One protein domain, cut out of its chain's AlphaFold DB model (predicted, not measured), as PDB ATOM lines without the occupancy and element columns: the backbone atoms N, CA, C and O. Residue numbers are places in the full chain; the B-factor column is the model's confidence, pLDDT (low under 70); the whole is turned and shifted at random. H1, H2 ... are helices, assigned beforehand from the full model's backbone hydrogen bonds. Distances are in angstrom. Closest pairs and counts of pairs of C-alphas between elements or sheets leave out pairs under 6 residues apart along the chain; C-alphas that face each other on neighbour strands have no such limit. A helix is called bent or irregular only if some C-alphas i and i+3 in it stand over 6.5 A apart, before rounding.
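Overview. This is residues 4 to 52 and 108 to 199 of the 218 residues of an uncharacterized protein of Novosphingobium sp. Rr 2-17 (UniProt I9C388). A bent helix, H1, makes a V whose arm H1b runs beside the hairpin of H2 and H3, which H4 crosses. The printed part has 141 residues with four named helices, H1 to H4, all helix. It is loose, radius of gyration of the C-alphas 17.8 A, spanning 57 by 37 by 22 A.

Arrangement. Start at H1, residues 4 to 52, one helix by its hydrogen bonds but bent: C-alphas 21 and 24 are 9.7 A apart. Arm H1b, residues 24 to 52, touches H2, residues 109 to 125, closest at C-alphas 45 and 111, 6.2 A. H3, residues 142 to 161, forms a hairpin with H2, closest at C-alphas 109 and 154, 4.6 A. H4, residues 169 to 199, touches H2, closest at C-alphas 114 and 183, 6.0 A. Its O i to N i+4 pairs are within hydrogen-bond range in 25 of 27, the other helices' in full.

Along the chain. Find C-alpha 24 at (41.582, -50.063, 44.037), where H1b begins, 42.1 A from its last C-alpha; H4 ends at C-alpha 199 at (33.231, -42.569, 38.752).

Size, cuts and confidence. Across the cut, C-alphas 52 and 108 are 7.2 A apart. H2 to H3 is a long link. Residues 4 to 41, among others, have pLDDT under 70.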
ATOM      1  N   HIS A   4      22.444 -28.017  46.026       39.16
ATOM      2  CA  HIS A   4      23.642 -28.450  45.318       39.16
ATOM      3  C   HIS A   4      24.618 -29.189  46.248       39.16
ATOM      4  O   HIS A   4      25.163 -30.217  45.857       39.16
ATOM      5  N   ASP A   5      24.779 -28.716  47.486       42.50
ATOM      6  CA  ASP A   5      25.694 -29.314  48.468       42.50
ATOM      7  C   ASP A   5      25.200 -30.704  48.900       42.50
ATOM      8  O   ASP A   5      25.971 -31.655  48.916       42.50
ATOM      9  N   GLU A   6      23.888 -30.869  49.112       45.38
ATOM     10  CA  GLU A   6      23.290 -32.182  49.418       45.38
ATOM     11  C   GLU A   6      23.468 -33.205  48.286       45.38
ATOM     12  O   GLU A   6      23.614 -34.405  48.534       45.38
ATOM     13  N   VAL A   7      23.449 -32.753  47.027       46.22
ATOM     14  CA  VAL A   7      23.692 -33.629  45.875       46.22
ATOM     15  C   VAL A   7      25.153 -34.069  45.846       46.22
ATOM     16  O   VAL A   7      25.410 -35.252  45.627       46.22
ATOM     17  N   LEU A   8      26.096 -33.157  46.090       46.09
ATOM     18  CA  LEU A   8      27.525 -33.475  46.130       46.09
ATOM     19  C   LEU A   8      27.876 -34.420  47.284       46.09
ATOM     20  O   LEU A   8      28.570 -35.413  47.064       46.09
ATOM     21  N   ASP A   9      27.332 -34.184  48.476       49.31
ATOM     22  CA  ASP A   9      27.562 -35.049  49.637       49.31
ATOM     23  C   ASP A   9      27.036 -36.468  49.396       49.31
ATOM     24  O   ASP A   9      27.740 -37.454  49.620       49.31
ATOM     25  N   ARG A  10      25.840 -36.596  48.815       47.19
ATOM     26  CA  ARG A  10      25.279 -37.908  48.469       47.19
ATOM     27  C   ARG A  10      26.066 -38.622  47.369       47.19
ATOM     28  O   ARG A  10      26.136 -39.851  47.357       47.19
ATOM     29  N   MET A  11      26.651 -37.876  46.434       47.47
ATOM     30  CA  MET A  11      27.561 -38.436  45.433       47.47
ATOM     31  C   MET A  11      28.852 -38.963  46.074       47.47
ATOM     32  O   MET A  11      29.324 -40.028  45.671       47.47
ATOM     33  N   ARG A  12      29.381 -38.276  47.092       52.56
ATOM     34  CA  ARG A  12      30.560 -38.708  47.851       52.56
ATOM     35  C   ARG A  12      30.314 -40.009  48.616       52.56
ATOM     36  O   ARG A  12      31.088 -40.950  48.478       52.56
ATOM     37  N   GLU A  13      29.206 -40.107  49.346       53.03
ATOM     38  CA  GLU A  13      28.865 -41.321  50.103       53.03
ATOM     39  C   GLU A  13      28.719 -42.552  49.193       53.03
ATOM     40  O   GLU A  13      29.192 -43.647  49.508       53.03
ATOM     41  N   LEU A  14      28.089 -42.379  48.025       48.69
ATOM     42  CA  LEU A  14      27.964 -43.448  47.031       48.69
ATOM     43  C   LEU A  14      29.329 -43.882  46.482       48.69
ATOM     44  O   LEU A  14      29.531 -45.072  46.225       48.69
ATOM     45  N   PHE A  15      30.259 -42.942  46.313       55.69
ATOM     46  CA  PHE A  15      31.618 -43.223  45.862       55.69
ATOM     47  C   PHE A  15      32.425 -43.997  46.901       55.69
ATOM     48  O   PHE A  15      32.994 -45.039  46.573       55.69
ATOM     49  N   GLU A  16      32.430 -43.540  48.151       55.34
ATOM     50  CA  GLU A  16      33.124 -44.214  49.249       55.34
ATOM     51  C   GLU A  16      32.589 -45.638  49.439       55.34
ATOM     52  O   GLU A  16      33.366 -46.593  49.512       55.34
ATOM     53  N   GLY A  17      31.263 -45.813  49.401       54.16
ATOM     54  CA  GLY A  17      30.625 -47.129  49.457       54.16
ATOM     55  C   GLY A  17      30.988 -48.036  48.274       54.16
ATOM     56  O   GLY A  17      31.170 -49.246  48.442       54.16
ATOM     57  N   TRP A  18      31.140 -47.474  47.073       59.75
ATOM     58  CA  TRP A  18      31.573 -48.221  45.891       59.75
ATOM     59  C   TRP A  18      33.055 -48.618  45.968       59.75
ATOM     60  O   TRP A  18      33.390 -49.771  45.689       59.75
ATOM     61  N   LEU A  19      33.938 -47.709  46.397       58.69
ATOM     62  CA  LEU A  19      35.362 -47.990  46.599       58.69
ATOM     63  C   LEU A  19      35.583 -49.052  47.676       58.69
ATOM     64  O   LEU A  19      36.365 -49.975  47.458       58.69
ATOM     65  N   LEU A  20      34.854 -48.978  48.790       60.66
ATOM     66  CA  LEU A  20      34.865 -50.004  49.836       60.66
ATOM     67  C   LEU A  20      34.470 -51.382  49.289       60.66
ATOM     68  O   LEU A  20      35.059 -52.395  49.661       60.66
ATOM     69  N   LYS A  21      33.495 -51.426  48.378       63.25
ATOM     70  CA  LYS A  21      32.996 -52.669  47.778       63.25
ATOM     71  C   LYS A  21      33.919 -53.250  46.704       63.25
ATOM     72  O   LYS A  21      33.969 -54.468  46.540       63.25
ATOM     73  N   HIS A  22      34.598 -52.403  45.933       60.25
ATOM     74  CA  HIS A  22      35.302 -52.816  44.713       60.25
ATOM     75  C   HIS A  22      36.828 -52.669  44.773       60.25
ATOM     76  O   HIS A  22      37.522 -53.222  43.913       60.25
ATOM     77  N   GLY A  23      37.350 -51.977  45.785       67.94
ATOM     78  CA  GLY A  23      38.772 -51.745  45.998       67.94
ATOM     79  C   GLY A  23      39.448 -50.956  44.873       67.94
ATOM     80  O   GLY A  23      38.840 -50.529  43.886       67.94
ATOM     81  N   GLU A  24      40.760 -50.794  45.004       69.12
ATOM     82  CA  GLU A  24      41.582 -50.063  44.037       69.12
ATOM     83  C   GLU A  24      41.609 -50.740  42.652       69.12
ATOM     84  O   GLU A  24      41.586 -50.070  41.619       69.12
ATOM     85  N   ASP A  25      41.568 -52.074  42.605       66.81
ATOM     86  CA  ASP A  25      41.508 -52.830  41.349       66.81
ATOM     87  C   ASP A  25      40.191 -52.599  40.591       66.81
ATOM     88  O   ASP A  25      40.186 -52.490  39.360       66.81
ATOM     89  N   GLY A  26      39.065 -52.484  41.305       60.16
ATOM     90  CA  GLY A  26      37.779 -52.108  40.720       60.16
ATOM     91  C   GLY A  26      37.825 -50.720  40.094       60.16
ATOM     92  O   GLY A  26      37.431 -50.557  38.935       60.16
ATOM     93  N   ARG A  27      38.409 -49.755  40.812       63.81
ATOM     94  CA  ARG A  27      38.661 -48.395  40.315       63.81
ATOM     95  C   ARG A  27      39.519 -48.407  39.044       63.81
ATOM     96  O   ARG A  27      39.141 -47.791  38.050       63.81
ATOM     97  N   ARG A  28      40.639 -49.144  39.018       61.78
ATOM     98  CA  ARG A  28      41.516 -49.224  37.830       61.78
ATOM     99  C   ARG A  28      40.804 -49.812  36.606       61.78
ATOM    100  O   ARG A  28      41.015 -49.320  35.497       61.78
ATOM    101  N   ARG A  29      39.953 -50.831  36.779       58.53
ATOM    102  CA  ARG A  29      39.172 -51.429  35.674       58.53
ATOM    103  C   ARG A  29      38.115 -50.479  35.111       58.53
ATOM    104  O   ARG A  29      37.985 -50.387  33.889       58.53
ATOM    105  N   ALA A  30      37.399 -49.761  35.977       57.69
ATOM    106  CA  ALA A  30      36.433 -48.743  35.559       57.69
ATOM    107  C   ALA A  30      37.131 -47.627  34.762       57.69
ATOM    108  O   ALA A  30      36.760 -47.341  33.627       57.69
ATOM    109  N   LEU A  31      38.248 -47.107  35.284       60.50
ATOM    110  CA  LEU A  31      39.061 -46.102  34.593       60.50
ATOM    111  C   LEU A  31      39.603 -46.593  33.243       60.50
ATOM    112  O   LEU A  31      39.604 -45.844  32.267       60.50
ATOM    113  N   GLY A  32      40.067 -47.844  33.164       58.88
ATOM    114  CA  GLY A  32      40.522 -48.443  31.908       58.88
ATOM    115  C   GLY A  32      39.409 -48.524  30.860       58.88
ATOM    116  O   GLY A  32      39.632 -48.183  29.698       58.88
ATOM    117  N   THR A  33      38.205 -48.909  31.285       58.91
ATOM    118  CA  THR A  33      37.015 -48.992  30.424       58.91
ATOM    119  C   THR A  33      36.612 -47.611  29.914       58.91
ATOM    120  O   THR A  33      36.450 -47.430  28.707       58.91
ATOM    121  N   LEU A  34      36.565 -46.614  30.803       59.69
ATOM    122  CA  LEU A  34      36.248 -45.232  30.454       59.69
ATOM    123  C   LEU A  34      37.253 -44.655  29.444       59.69
ATOM    124  O   LEU A  34      36.857 -44.092  28.423       59.69
ATOM    125  N   LYS A  35      38.561 -44.856  29.671       63.59
ATOM    126  CA  LYS A  35      39.617 -44.437  28.728       63.59
ATOM    127  C   LYS A  35      39.437 -45.088  27.354       63.59
ATOM    128  O   LYS A  35      39.549 -44.402  26.338       63.59
ATOM    129  N   GLY A  36      39.119 -46.383  27.316       61.09
ATOM    130  CA  GLY A  36      38.843 -47.111  26.076       61.09
ATOM    131  C   GLY A  36      37.625 -46.572  25.319       61.09
ATOM    132  O   GLY A  36      37.706 -46.336  24.113       61.09
ATOM    133  N   GLN A  37      36.518 -46.311  26.020       63.31
ATOM    134  CA  GLN A  37      35.300 -45.753  25.424       63.31
ATOM    135  C   GLN A  37      35.526 -44.340  24.869       63.31
ATOM    136  O   GLN A  37      35.125 -44.051  23.741       63.31
ATOM    137  N   VAL A  38      36.216 -43.472  25.617       65.69
ATOM    138  CA  VAL A  38      36.558 -42.116  25.159       65.69
ATOM    139  C   VAL A  38      37.462 -42.169  23.925       65.69
ATOM    140  O   VAL A  38      37.202 -41.462  22.952       65.69
ATOM    141  N   ALA A  39      38.485 -43.029  23.920       67.06
ATOM    142  CA  ALA A  39      39.366 -43.197  22.766       67.06
ATOM    143  C   ALA A  39      38.601 -43.677  21.520       67.06
ATOM    144  O   ALA A  39      38.786 -43.127  20.434       67.06
ATOM    145  N   ALA A  40      37.694 -44.646  21.676       68.94
ATOM    146  CA  ALA A  40      36.853 -45.135  20.585       68.94
ATOM    147  C   ALA A  40      35.910 -44.046  20.041       68.94
ATOM    148  O   ALA A  40      35.781 -43.895  18.823       68.94
ATOM    149  N   LEU A  41      35.296 -43.250  20.925       69.62
ATOM    150  CA  LEU A  41      34.451 -42.116  20.543       69.62
ATOM    151  C   LEU A  41      35.240 -41.060  19.758       69.62
ATOM    152  O   LEU A  41      34.795 -40.638  18.690       69.62
ATOM    153  N   ARG A  42      36.430 -40.673  20.234       70.12
ATOM    154  CA  ARG A  42      37.304 -39.715  19.534       70.12
ATOM    155  C   ARG A  42      37.757 -40.252  18.178       70.12
ATOM    156  O   ARG A  42      37.689 -39.532  17.189       70.12
ATOM    157  N   ALA A  43      38.130 -41.528  18.093       76.12
ATOM    158  CA  ALA A  43      38.502 -42.159  16.826       76.12
ATOM    159  C   ALA A  43      37.339 -42.196  15.817       76.12
ATOM    160  O   ALA A  43      37.545 -41.994  14.622       76.12
ATOM    161  N   ALA A  44      36.104 -42.433  16.269       77.38
ATOM    162  CA  ALA A  44      34.923 -42.361  15.409       77.38
ATOM    163  C   ALA A  44      34.657 -40.930  14.910       77.38
ATOM    164  O   ALA A  44      34.411 -40.735  13.720       77.38
ATOM    165  N   ARG A  45      34.763 -39.926  15.792       78.88
ATOM    166  CA  ARG A  45      34.605 -38.507  15.428       78.88
ATOM    167  C   ARG A  45      35.677 -38.056  14.442       78.88
ATOM    168  O   ARG A  45      35.332 -37.508  13.402       78.88
ATOM    169  N   LYS A  46      36.947 -38.365  14.717       82.56
ATOM    170  CA  LYS A  46      38.079 -38.060  13.832       82.56
ATOM    171  C   LYS A  46      37.875 -38.640  12.431       82.56
ATOM    172  O   LYS A  46      37.973 -37.898  11.464       82.56
ATOM    173  N   ARG A  47      37.477 -39.913  12.326       85.00
ATOM    174  CA  ARG A  47      37.150 -40.535  11.030       85.00
ATOM    175  C   ARG A  47      36.034 -39.804  10.286       85.00
ATOM    176  O   ARG A  47      36.126 -39.645   9.075       85.00
ATOM    177  N   LYS A  48      34.992 -39.336  10.986       85.31
ATOM    178  CA  LYS A  48      33.911 -38.554  10.360       85.31
ATOM    179  C   LYS A  48      34.406 -37.195   9.853       85.31
ATOM    180  O   LYS A  48      33.971 -36.769   8.789       85.31
ATOM    181  N   ILE A  49      35.307 -36.535  10.580       85.56
ATOM    182  CA  ILE A  49      35.906 -35.255  10.165       85.56
ATOM    183  C   ILE A  49      36.792 -35.453   8.935       85.56
ATOM    184  O   ILE A  49      36.588 -34.787   7.928       85.56
ATOM    185  N   GLU A  50      37.701 -36.429   8.977       89.38
ATOM    186  CA  GLU A  50      38.567 -36.769   7.841       89.38
ATOM    187  C   GLU A  50      37.734 -37.150   6.610       89.38
ATOM    188  O   GLU A  50      38.014 -36.723   5.493       89.38
ATOM    189  N   TRP A  51      36.663 -37.923   6.799       92.56
ATOM    190  CA  TRP A  51      35.710 -38.218   5.733       92.56
ATOM    191  C   TRP A  51      35.081 -36.943   5.151       92.56
ATOM    192  O   TRP A  51      35.005 -36.809   3.933       92.56
ATOM    193  N   ALA A  52      34.656 -36.008   6.002       90.38
ATOM    194  CA  ALA A  52      34.001 -34.764   5.604       90.38
ATOM    195  C   ALA A  52      34.925 -33.855   4.776       90.38
ATOM    196  O   ALA A  52      34.505 -33.268   3.778       90.38
ATOM    197  N   VAL A 108      28.354 -32.147  10.195       86.69
ATOM    198  CA  VAL A 108      29.605 -32.553  10.879       86.69
ATOM    199  C   VAL A 108      30.034 -31.581  11.984       86.69
ATOM    200  O   VAL A 108      30.808 -31.949  12.869       86.69
ATOM    201  N   ASP A 109      29.496 -30.364  11.960       89.69
ATOM    202  CA  ASP A 109      29.726 -29.267  12.903       89.69
ATOM    203  C   ASP A 109      29.511 -29.699  14.360       89.69
ATOM    204  O   ASP A 109      30.368 -29.479  15.217       89.69
ATOM    205  N   ARG A 110      28.415 -30.414  14.640       88.31
ATOM    206  CA  ARG A 110      28.105 -30.888  15.989       88.31
ATOM    207  C   ARG A 110      29.104 -31.927  16.488       88.31
ATOM    208  O   ARG A 110      29.454 -31.896  17.663       88.31
ATOM    209  N   GLN A 111      29.576 -32.844  15.638       84.12
ATOM    210  CA  GLN A 111      30.585 -33.827  16.060       84.12
ATOM    211  C   GLN A 111      31.952 -33.178  16.286       84.12
ATOM    212  O   GLN A 111      32.646 -33.563  17.228       84.12
ATOM    213  N   ILE A 112      32.309 -32.182  15.471       86.94
ATOM    214  CA  ILE A 112      33.515 -31.367  15.668       86.94
ATOM    215  C   ILE A 112      33.427 -30.621  16.999       86.94
ATOM    216  O   ILE A 112      34.374 -30.665  17.781       86.94
ATOM    217  N   ALA A 113      32.281 -30.007  17.294       89.12
ATOM    218  CA  ALA A 113      32.064 -29.307  18.552       89.12
ATOM    219  C   ALA A 113      32.066 -30.243  19.763       89.12
ATOM    220  O   ALA A 113      32.685 -29.927  20.771       89.12
ATOM    221  N   GLU A 114      31.443 -31.418  19.671       85.19
ATOM    222  CA  GLU A 114      31.518 -32.428  20.731       85.19
ATOM    223  C   GLU A 114      32.952 -32.884  21.021       85.19
ATOM    224  O   GLU A 114      33.292 -33.100  22.185       85.19
ATOM    225  N   ASP A 115      33.792 -33.039  19.997       82.06
ATOM    226  CA  ASP A 115      35.202 -33.389  20.180       82.06
ATOM    227  C   ASP A 115      36.009 -32.230  20.782       82.06
ATOM    228  O   ASP A 115      36.699 -32.415  21.783       82.06
ATOM    229  N   ALA A 116      35.859 -31.024  20.225       84.75
ATOM    230  CA  ALA A 116      36.571 -29.828  20.668       84.75
ATOM    231  C   ALA A 116      36.228 -29.452  22.117       84.75
ATOM    232  O   ALA A 116      37.126 -29.206  22.919       84.75
ATOM    233  N   VAL A 117      34.943 -29.481  22.490       83.06
ATOM    234  CA  VAL A 117      34.494 -29.187  23.861       83.06
ATOM    235  C   VAL A 117      35.001 -30.240  24.844       83.06
ATOM    236  O   VAL A 117      35.407 -29.891  25.954       83.06
ATOM    237  N   LEU A 118      35.016 -31.518  24.451       76.44
ATOM    238  CA  LEU A 118      35.537 -32.588  25.301       76.44
ATOM    239  C   LEU A 118      37.043 -32.425  25.544       76.44
ATOM    240  O   LEU A 118      37.492 -32.546  26.683       76.44
ATOM    241  N   GLU A 119      37.821 -32.126  24.501       75.00
ATOM    242  CA  GLU A 119      39.248 -31.816  24.636       75.00
ATOM    243  C   GLU A 119      39.491 -30.588  25.509       75.00
ATOM    244  O   GLU A 119      40.301 -30.656  26.432       75.00
ATOM    245  N   CYS A 120      38.768 -29.495  25.257       78.50
ATOM    246  CA  CYS A 120      38.897 -28.255  26.012       78.50
ATOM    247  C   CYS A 120      38.624 -28.489  27.499       78.50
ATOM    248  O   CYS A 120      39.454 -28.155  28.336       78.50
ATOM    249  N   ARG A 121      37.521 -29.167  27.836       71.31
ATOM    250  CA  ARG A 121      37.200 -29.532  29.222       71.31
ATOM    251  C   ARG A 121      38.254 -30.417  29.852       71.31
ATOM    252  O   ARG A 121      38.649 -30.159  30.978       71.31
ATOM    253  N   THR A 122      38.741 -31.412  29.122       66.06
ATOM    254  CA  THR A 122      39.808 -32.288  29.619       66.06
ATOM    255  C   THR A 122      41.071 -31.481  29.942       66.06
ATOM    256  O   THR A 122      41.657 -31.656  31.009       66.06
ATOM    257  N   ALA A 123      41.467 -30.562  29.058       61.75
ATOM    258  CA  ALA A 123      42.633 -29.702  29.248       61.75
ATOM    259  C   ALA A 123      42.439 -28.680  30.384       61.75
ATOM    260  O   ALA A 123      43.370 -28.430  31.145       61.75
ATOM    261  N   MET A 124      41.235 -28.120  30.521       62.72
ATOM    262  CA  MET A 124      40.877 -27.178  31.585       62.72
ATOM    263  C   MET A 124      40.840 -27.872  32.950       62.72
ATOM    264  O   MET A 124      41.462 -27.386  33.892       62.72
ATOM    265  N   SER A 125      40.232 -29.057  33.052       55.97
ATOM    266  CA  SER A 125      40.233 -29.854  34.284       55.97
ATOM    267  C   SER A 125      41.645 -30.243  34.726       55.97
ATOM    268  O   SER A 125      41.934 -30.204  35.917       55.97
ATOM    269  N   ALA A 126      42.559 -30.525  33.788       51.31
ATOM    270  CA  ALA A 126      43.973 -30.768  34.102       51.31
ATOM    271  C   ALA A 126      44.684 -29.544  34.714       51.31
ATOM    272  O   ALA A 126      45.720 -29.690  35.359       51.31
ATOM    273  N   LYS A 127      44.129 -28.343  34.525       53.34
ATOM    274  CA  LYS A 127      44.610 -27.081  35.102       53.34
ATOM    275  C   LYS A 127      43.773 -26.606  36.296       53.34
ATOM    276  O   LYS A 127      43.945 -25.471  36.724       53.34
ATOM    277  N   ALA A 128      42.862 -27.440  36.809       52.66
ATOM    278  CA  ALA A 128      41.867 -27.061  37.816       52.66
ATOM    279  C   ALA A 128      40.985 -25.859  37.399       52.66
ATOM    280  O   ALA A 128      40.523 -25.086  38.237       52.66
ATOM    281  N   LEU A 129      40.739 -25.709  36.094       53.84
ATOM    282  CA  LEU A 129      39.859 -24.698  35.512       53.84
ATOM    283  C   LEU A 129      38.544 -25.332  35.035       53.84
ATOM    284  O   LEU A 129      38.495 -26.505  34.656       53.84
ATOM    285  N   SER A 130      37.474 -24.535  35.014       61.19
ATOM    286  CA  SER A 130      36.182 -24.929  34.439       61.19
ATOM    287  C   SER A 130      36.049 -24.403  33.010       61.19
ATOM    288  O   SER A 130      36.286 -23.221  32.771       61.19
ATOM    289  N   ALA A 131      35.649 -25.270  32.076       60.53
ATOM    290  CA  ALA A 131      35.266 -24.886  30.713       60.53
ATOM    291  C   ALA A 131      33.737 -24.760  30.634       60.53
ATOM    292  O   ALA A 131      33.015 -25.713  30.289       60.53
ATOM    293  N   ASP A 132      33.264 -23.578  31.023       66.31
ATOM    294  CA  ASP A 132      31.846 -23.218  31.064       66.31
ATOM    295  C   ASP A 132      31.390 -22.470  29.809       66.31
ATOM    296  O   ASP A 132      30.181 -22.351  29.609       66.31
ATOM    297  N   PHE A 133      32.326 -22.017  28.959       67.44
ATOM    298  CA  PHE A 133      32.056 -21.296  27.714       67.44
ATOM    299  C   PHE A 133      31.039 -20.166  27.933       67.44
ATOM    300  O   PHE A 133      29.882 -20.253  27.534       67.44
ATOM    301  N   GLN A 134      31.433 -19.098  28.625       63.50
ATOM    302  CA  GLN A 134      30.525 -17.978  28.899       63.50
ATOM    303  C   GLN A 134      30.580 -16.946  27.768       63.50
ATOM    304  O   GLN A 134      31.656 -16.527  27.360       63.50
ATOM    305  N   MET A 135      29.417 -16.479  27.293       58.22
ATOM    306  CA  MET A 135      29.335 -15.440  26.248       58.22
ATOM    307  C   MET A 135      29.928 -14.083  26.668       58.22
ATOM    308  O   MET A 135      30.158 -13.230  25.816       58.22
ATOM    309  N   GLN A 136      30.114 -13.847  27.970       53.09
ATOM    310  CA  GLN A 136      30.495 -12.553  28.534       53.09
ATOM    311  C   GLN A 136      31.525 -12.743  29.653       53.09
ATOM    312  O   GLN A 136      31.173 -12.817  30.828       53.09
ATOM    313  N   ARG A 137      32.811 -12.813  29.303       51.88
ATOM    314  CA  ARG A 137      33.905 -12.589  30.257       51.88
ATOM    315  C   ARG A 137      34.950 -11.667  29.645       51.88
ATOM    316  O   ARG A 137      35.202 -11.725  28.447       51.88
ATOM    317  N   ALA A 138      35.538 -10.818  30.489       47.31
ATOM    318  CA  ALA A 138      36.615  -9.901  30.117       47.31
ATOM    319  C   ALA A 138      37.923 -10.634  29.744       47.31
ATOM    320  O   ALA A 138      38.759 -10.064  29.053       47.31
ATOM    321  N   GLU A 139      38.058 -11.904  30.136       62.19
ATOM    322  CA  GLU A 139      39.109 -12.823  29.696       62.19
ATOM    323  C   GLU A 139      38.471 -14.171  29.351       62.19
ATOM    324  O   GLU A 139      37.911 -14.848  30.219       62.19
ATOM    325  N   ILE A 140      38.524 -14.545  28.073       66.38
ATOM    326  CA  ILE A 140      38.248 -15.912  27.627       66.38
ATOM    327  C   ILE A 140      39.567 -16.678  27.729       66.38
ATOM    328  O   ILE A 140      40.595 -16.188  27.253       66.38
ATOM    329  N   ASP A 141      39.553 -17.861  28.343       78.25
ATOM    330  CA  ASP A 141      40.759 -18.682  28.467       78.25
ATOM    331  C   ASP A 141      41.301 -19.045  27.065       78.25
ATOM    332  O   ASP A 141      40.513 -19.392  26.175       78.25
ATOM    333  N   PRO A 142      42.627 -19.013  26.826       83.00
ATOM    334  CA  PRO A 142      43.207 -19.411  25.542       83.00
ATOM    335  C   PRO A 142      42.774 -20.804  25.053       83.00
ATOM    336  O   PRO A 142      42.689 -21.029  23.844       83.00
ATOM    337  N   LEU A 143      42.475 -21.741  25.960       78.12
ATOM    338  CA  LEU A 143      41.956 -23.070  25.626       78.12
ATOM    339  C   LEU A 143      40.501 -23.025  25.147       78.12
ATOM    340  O   LEU A 143      40.138 -23.774  24.237       78.12
ATOM    341  N   GLU A 144      39.670 -22.155  25.726       83.50
ATOM    342  CA  GLU A 144      38.310 -21.923  25.236       83.50
ATOM    343  C   GLU A 144      38.358 -21.249  23.859       83.50
ATOM    344  O   GLU A 144      37.673 -21.703  22.946       83.50
ATOM    345  N   LEU A 145      39.237 -20.261  23.649       87.50
ATOM    346  CA  LEU A 145      39.436 -19.640  22.331       87.50
ATOM    347  C   LEU A 145      39.869 -20.660  21.269       87.50
ATOM    348  O   LEU A 145      39.265 -20.725  20.200       87.50
ATOM    349  N   ALA A 146      40.858 -21.507  21.567       89.12
ATOM    350  CA  ALA A 146      41.301 -22.556  20.646       89.12
ATOM    351  C   ALA A 146      40.177 -23.558  20.311       89.12
ATOM    352  O   ALA A 146      40.043 -23.997  19.165       89.12
ATOM    353  N   CYS A 147      39.337 -23.893  21.296       89.00
ATOM    354  CA  CYS A 147      38.146 -24.710  21.085       89.00
ATOM    355  C   CYS A 147      37.155 -24.028  20.134       89.00
ATOM    356  O   CYS A 147      36.666 -24.663  19.198       89.00
ATOM    357  N   ILE A 148      36.876 -22.741  20.346       91.75
ATOM    358  CA  ILE A 148      35.964 -21.962  19.502       91.75
ATOM    359  C   ILE A 148      36.476 -21.887  18.065       91.75
ATOM    360  O   ILE A 148      35.699 -22.128  17.145       91.75
ATOM    361  N   GLU A 149      37.770 -21.655  17.846       92.81
ATOM    362  CA  GLU A 149      38.350 -21.643  16.497       92.81
ATOM    363  C   GLU A 149      38.199 -22.995  15.779       92.81
ATOM    364  O   GLU A 149      37.824 -23.037  14.603       92.81
ATOM    365  N   ARG A 150      38.372 -24.123  16.487       91.62
ATOM    366  CA  ARG A 150      38.063 -25.454  15.923       91.62
ATOM    367  C   ARG A 150      36.595 -25.580  15.518       91.62
ATOM    368  O   ARG A 150      36.297 -26.130  14.458       91.62
ATOM    369  N   ILE A 151      35.680 -25.084  16.348       93.56
ATOM    370  CA  ILE A 151      34.237 -25.142  16.078       93.56
ATOM    371  C   ILE A 151      33.874 -24.281  14.868       93.56
ATOM    372  O   ILE A 151      33.135 -24.749  14.003       93.56
ATOM    373  N   LYS A 152      34.441 -23.074  14.750       93.62
ATOM    374  CA  LYS A 152      34.273 -22.213  13.568       93.62
ATOM    375  C   LYS A 152      34.671 -22.943  12.288       93.62
ATOM    376  O   LYS A 152      33.901 -22.959  11.328       93.62
ATOM    377  N   GLY A 153      35.834 -23.603  12.286       91.94
ATOM    378  CA  GLY A 153      36.279 -24.424  11.156       91.94
ATOM    379  C   GLY A 153      35.270 -25.519  10.790       91.94
ATOM    380  O   GLY A 153      34.963 -25.713   9.614       91.94
ATOM    381  N   GLY A 154      34.687 -26.178  11.795       92.19
ATOM    382  CA  GLY A 154      33.649 -27.190  11.599       92.19
ATOM    383  C   GLY A 154      32.337 -26.654  11.027       92.19
ATOM    384  O   GLY A 154      31.773 -27.278  10.129       92.19
ATOM    385  N   ILE A 155      31.881 -25.486  11.486       92.94
ATOM    386  CA  ILE A 155      30.696 -24.805  10.938       92.94
ATOM    387  C   ILE A 155      30.936 -24.444   9.469       92.94
ATOM    388  O   ILE A 155      30.107 -24.746   8.612       92.94
ATOM    389  N   VAL A 156      32.096 -23.865   9.146       93.38
ATOM    390  CA  VAL A 156      32.460 -23.529   7.761       93.38
ATOM    391  C   VAL A 156      32.474 -24.776   6.875       93.38
ATOM    392  O   VAL A 156      31.948 -24.742   5.760       93.38
ATOM    393  N   LEU A 157      33.039 -25.887   7.358       92.00
ATOM    394  CA  LEU A 157      33.044 -27.158   6.635       92.00
ATOM    395  C   LEU A 157      31.620 -27.676   6.385       92.00
ATOM    396  O   LEU A 157      31.285 -27.982   5.241       92.00
ATOM    397  N   ALA A 158      30.767 -27.721   7.412       91.19
ATOM    398  CA  ALA A 158      29.380 -28.177   7.288       91.19
ATOM    399  C   ALA A 158      28.580 -27.315   6.296       91.19
ATOM    400  O   ALA A 158      27.943 -27.842   5.384       91.19
ATOM    401  N   ARG A 159      28.703 -25.986   6.382       90.50
ATOM    402  CA  ARG A 159      28.034 -25.058   5.456       90.50
ATOM    403  C   ARG A 159      28.482 -25.260   4.010       90.50
ATOM    404  O   ARG A 159      27.642 -25.317   3.112       90.50
ATOM    405  N   LYS A 160      29.788 -25.446   3.774       89.56
ATOM    406  CA  LYS A 160      30.321 -25.791   2.443       89.56
ATOM    407  C   LYS A 160      29.755 -27.121   1.950       89.56
ATOM    408  O   LYS A 160      29.294 -27.203   0.809       89.56
ATOM    409  N   LEU A 161      29.724 -28.143   2.805       88.88
ATOM    410  CA  LEU A 161      29.126 -29.442   2.493       88.88
ATOM    411  C   LEU A 161      27.633 -29.343   2.191       88.88
ATOM    412  O   LEU A 161      27.159 -30.114   1.371       88.88
ATOM    413  N   GLN A 162      26.909 -28.370   2.741       85.56
ATOM    414  CA  GLN A 162      25.464 -28.177   2.553       85.56
ATOM    415  C   GLN A 162      25.087 -27.130   1.490       85.56
ATOM    416  O   GLN A 162      23.907 -26.886   1.259       85.56
ATOM    417  N   ASN A 163      26.065 -26.532   0.802       85.69
ATOM    418  CA  ASN A 163      25.848 -25.442  -0.164       85.69
ATOM    419  C   ASN A 163      25.217 -24.181   0.444       85.69
ATOM    420  O   ASN A 163      24.486 -23.457  -0.231       85.69
ATOM    421  N   MET A 164      25.461 -23.936   1.727       85.62
ATOM    422  CA  MET A 164      24.952 -22.750   2.403       85.62
ATOM    423  C   MET A 164      25.827 -21.538   2.089       85.62
ATOM    424  O   MET A 164      27.015 -21.672   1.791       85.62
ATOM    425  N   SER A 165      25.241 -20.344   2.182       83.81
ATOM    426  CA  SER A 165      25.975 -19.093   2.009       83.81
ATOM    427  C   SER A 165      27.092 -18.953   3.042       83.81
ATOM    428  O   SER A 165      26.985 -19.460   4.172       83.81
ATOM    429  N   GLU A 166      28.136 -18.218   2.662       86.31
ATOM    430  CA  GLU A 166      29.157 -17.770   3.603       86.31
ATOM    431  C   GLU A 166      28.513 -16.986   4.751       86.31
ATOM    432  O   GLU A 166      27.457 -16.365   4.604       86.31
ATOM    433  N   ILE A 167      29.133 -17.096   5.919       88.88
ATOM    434  CA  ILE A 167      28.688 -16.484   7.164       88.88
ATOM    435  C   ILE A 167      29.703 -15.413   7.557       88.88
ATOM    436  O   ILE A 167      30.909 -15.613   7.396       88.88
ATOM    437  N   GLY A 168      29.215 -14.266   8.031       90.94
ATOM    438  CA  GLY A 168      30.077 -13.184   8.495       90.94
ATOM    439  C   GLY A 168      30.929 -13.615   9.698       90.94
ATOM    440  O   GLY A 168      30.527 -14.511  10.442       90.94
ATOM    441  N   PRO A 169      32.100 -12.993   9.921       88.12
ATOM    442  CA  PRO A 169      33.004 -13.375  11.011       88.12
ATOM    443  C   PRO A 169      32.368 -13.238  12.404       88.12
ATOM    444  O   PRO A 169      32.629 -14.067  13.284       88.12
ATOM    445  N   ASP A 170      31.505 -12.239  12.593       88.12
ATOM    446  CA  ASP A 170      30.803 -11.997  13.858       88.12
ATOM    447  C   ASP A 170      29.731 -13.065  14.112       88.12
ATOM    448  O   ASP A 170      29.722 -13.696  15.173       88.12
ATOM    449  N   ASP A 171      28.901 -13.352  13.105       91.44
ATOM    450  CA  ASP A 171      27.871 -14.394  13.170       91.44
ATOM    451  C   ASP A 171      28.488 -15.787  13.351       91.44
ATOM    452  O   ASP A 171      27.998 -16.585  14.146       91.44
ATOM    453  N   LEU A 172      29.607 -16.067  12.676       91.69
ATOM    454  CA  LEU A 172      30.343 -17.326  12.805       91.69
ATOM    455  C   LEU A 172      30.897 -17.509  14.219       91.69
ATOM    456  O   LEU A 172      30.851 -18.605  14.777       91.69
ATOM    457  N   SER A 173      31.427 -16.435  14.804       89.88
ATOM    458  CA  SER A 173      31.897 -16.451  16.187       89.88
ATOM    459  C   SER A 173      30.739 -16.708  17.140       89.88
ATOM    460  O   SER A 173      30.834 -17.602  17.980       89.88
ATOM    461  N   HIS A 174      29.630 -15.990  16.971       90.75
ATOM    462  CA  HIS A 174      28.432 -16.175  17.778       90.75
ATOM    463  C   HIS A 174      27.883 -17.609  17.687       90.75
ATOM    464  O   HIS A 174      27.643 -18.242  18.718       90.75
ATOM    465  N   GLU A 175      27.749 -18.158  16.478       92.12
ATOM    466  CA  GLU A 175      27.266 -19.522  16.242       92.12
ATOM    467  C   GLU A 175      28.196 -20.566  16.880       92.12
ATOM    468  O   GLU A 175      27.725 -21.481  17.558       92.12
ATOM    469  N   ALA A 176      29.516 -20.387  16.762       92.44
ATOM    470  CA  ALA A 176      30.496 -21.263  17.397       92.44
ATOM    471  C   ALA A 176      30.402 -21.240  18.930       92.44
ATOM    472  O   ALA A 176      30.419 -22.303  19.557       92.44
ATOM    473  N   PHE A 177      30.244 -20.060  19.540       90.62
ATOM    474  CA  PHE A 177      30.033 -19.933  20.987       90.62
ATOM    475  C   PHE A 177      28.742 -20.614  21.438       90.62
ATOM    476  O   PHE A 177      28.754 -21.396  22.390       90.62
ATOM    477  N   MET A 178      27.633 -20.367  20.743       91.25
ATOM    478  CA  MET A 178      26.348 -20.982  21.075       91.25
ATOM    479  C   MET A 178      26.392 -22.504  20.933       91.25
ATOM    480  O   MET A 178      25.872 -23.225  21.791       91.25
ATOM    481  N   LEU A 179      27.052 -23.016  19.891       92.19
ATOM    482  CA  LEU A 179      27.246 -24.448  19.702       92.19
ATOM    483  C   LEU A 179      28.121 -25.046  20.812       92.19
ATOM    484  O   LEU A 179      27.749 -26.078  21.374       92.19
ATOM    485  N   ALA A 180      29.218 -24.382  21.189       89.31
ATOM    486  CA  ALA A 180      30.069 -24.798  22.301       89.31
ATOM    487  C   ALA A 180      29.283 -24.877  23.616       89.31
ATOM    488  O   ALA A 180      29.327 -25.906  24.288       89.31
ATOM    489  N   ILE A 181      28.484 -23.854  23.940       86.44
ATOM    490  CA  ILE A 181      27.614 -23.817  25.127       86.44
ATOM    491  C   ILE A 181      26.617 -24.975  25.118       86.44
ATOM    492  O   ILE A 181      26.460 -25.683  26.115       86.44
ATOM    493  N   ASN A 182      25.929 -25.180  23.996       88.75
ATOM    494  CA  ASN A 182      24.906 -26.215  23.876       88.75
ATOM    495  C   ASN A 182      25.504 -27.618  24.001       88.75
ATOM    496  O   ASN A 182      24.941 -28.480  24.679       88.75
ATOM    497  N   VAL A 183      26.665 -27.844  23.387       86.31
ATOM    498  CA  VAL A 183      27.417 -29.091  23.520       86.31
ATOM    499  C   VAL A 183      27.912 -29.269  24.951       86.31
ATOM    500  O   VAL A 183      27.716 -30.337  25.519       86.31
ATOM    501  N   ALA A 184      28.493 -28.241  25.564       79.50
ATOM    502  CA  ALA A 184      28.984 -28.268  26.936       79.50
ATOM    503  C   ALA A 184      27.862 -28.617  27.933       79.50
ATOM    504  O   ALA A 184      28.052 -29.470  28.810       79.50
ATOM    505  N   LYS A 185      26.667 -28.038  27.766       77.38
ATOM    506  CA  LYS A 185      25.464 -28.403  28.533       77.38
ATOM    507  C   LYS A 185      25.039 -29.849  28.268       77.38
ATOM    508  O   LYS A 185      24.964 -30.641  29.198       77.38
ATOM    509  N   GLY A 186      24.878 -30.246  27.005       72.81
ATOM    510  CA  GLY A 186      24.457 -31.609  26.662       72.81
ATOM    511  C   GLY A 186      25.455 -32.698  27.079       72.81
ATOM    512  O   GLY A 186      25.057 -33.806  27.423       72.81
ATOM    513  N   GLN A 187      26.756 -32.402  27.079       69.25
ATOM    514  CA  GLN A 187      27.796 -33.285  27.602       69.25
ATOM    515  C   GLN A 187      27.743 -33.392  29.119       69.25
ATOM    516  O   GLN A 187      27.980 -34.476  29.643       69.25
ATOM    517  N   ARG A 188      27.413 -32.297  29.816       59.06
ATOM    518  CA  ARG A 188      27.157 -32.331  31.256       59.06
ATOM    519  C   ARG A 188      26.042 -33.342  31.525       59.06
ATOM    520  O   ARG A 188      26.266 -34.273  32.275       59.06
ATOM    521  N   ASP A 189      24.936 -33.293  30.794       54.47
ATOM    522  CA  ASP A 189      23.801 -34.200  31.021       54.47
ATOM    523  C   ASP A 189      24.037 -35.648  30.558       54.47
ATOM    524  O   ASP A 189      23.539 -36.584  31.177       54.47
ATOM    525  N   LYS A 190      24.789 -35.861  29.467       52.03
ATOM    526  CA  LYS A 190      25.087 -37.204  28.929       52.03
ATOM    527  C   LYS A 190      26.206 -37.909  29.682       52.03
ATOM    528  O   LYS A 190      26.132 -39.116  29.909       52.03
ATOM    529  N   TYR A 191      27.255 -37.169  30.028       50.06
ATOM    530  CA  TYR A 191      28.439 -37.720  30.666       50.06
ATOM    531  C   TYR A 191      28.419 -37.555  32.178       50.06
ATOM    532  O   TYR A 191      29.095 -38.358  32.796       50.06
ATOM    533  N   LEU A 192      27.627 -36.668  32.813       40.31
ATOM    534  CA  LEU A 192      27.456 -36.752  34.275       40.31
ATOM    535  C   LEU A 192      26.958 -38.131  34.666       40.31
ATOM    536  O   LEU A 192      27.607 -38.722  35.488       40.31
ATOM    537  N   PRO A 193      25.894 -38.718  34.107       36.09
ATOM    538  CA  PRO A 193      25.454 -40.040  34.530       36.09
ATOM    539  C   PRO A 193      26.441 -41.151  34.175       36.09
ATOM    540  O   PRO A 193      26.354 -42.206  34.776       36.09
ATOM    541  N   MET A 194      27.344 -40.952  33.212       38.12
ATOM    542  CA  MET A 194      28.321 -41.958  32.770       38.12
ATOM    543  C   MET A 194      29.610 -41.883  33.598       38.12
ATOM    544  O   MET A 194      30.035 -42.877  34.174       38.12
ATOM    545  N   ILE A 195      30.157 -40.675  33.742       38.91
ATOM    546  CA  ILE A 195      31.211 -40.326  34.693       38.91
ATOM    547  C   ILE A 195      30.720 -40.629  36.090       38.91
ATOM    548  O   ILE A 195      31.463 -41.203  36.838       38.91
ATOM    549  N   ALA A 196      29.472 -40.365  36.439       33.06
ATOM    550  CA  ALA A 196      28.966 -40.657  37.758       33.06
ATOM    551  C   ALA A 196      28.649 -42.158  37.916       33.06
ATOM    552  O   ALA A 196      29.222 -42.781  38.796       33.06
ATOM    553  N   ARG A 197      27.909 -42.833  37.014       36.66
ATOM    554  CA  ARG A 197      27.722 -44.308  37.095       36.66
ATOM    555  C   ARG A 197      29.028 -45.099  37.167       36.66
ATOM    556  O   ARG A 197      29.008 -46.174  37.759       36.66
ATOM    557  N   GLU A 198      30.123 -44.612  36.583       38.81
ATOM    558  CA  GLU A 198      31.414 -45.312  36.605       38.81
ATOM    559  C   GLU A 198      32.481 -44.674  37.527       38.81
ATOM    560  O   GLU A 198      33.462 -45.342  37.843       38.81
ATOM    561  N   CYS A 199      32.304 -43.428  37.979       38.12
ATOM    562  CA  CYS A 199      33.231 -42.569  38.752       38.12
ATOM    563  C   CYS A 199      32.475 -41.384  39.439       38.12
ATOM    564  O   CYS A 199      32.744 -40.216  39.147       38.12
TER     565      CYS A 199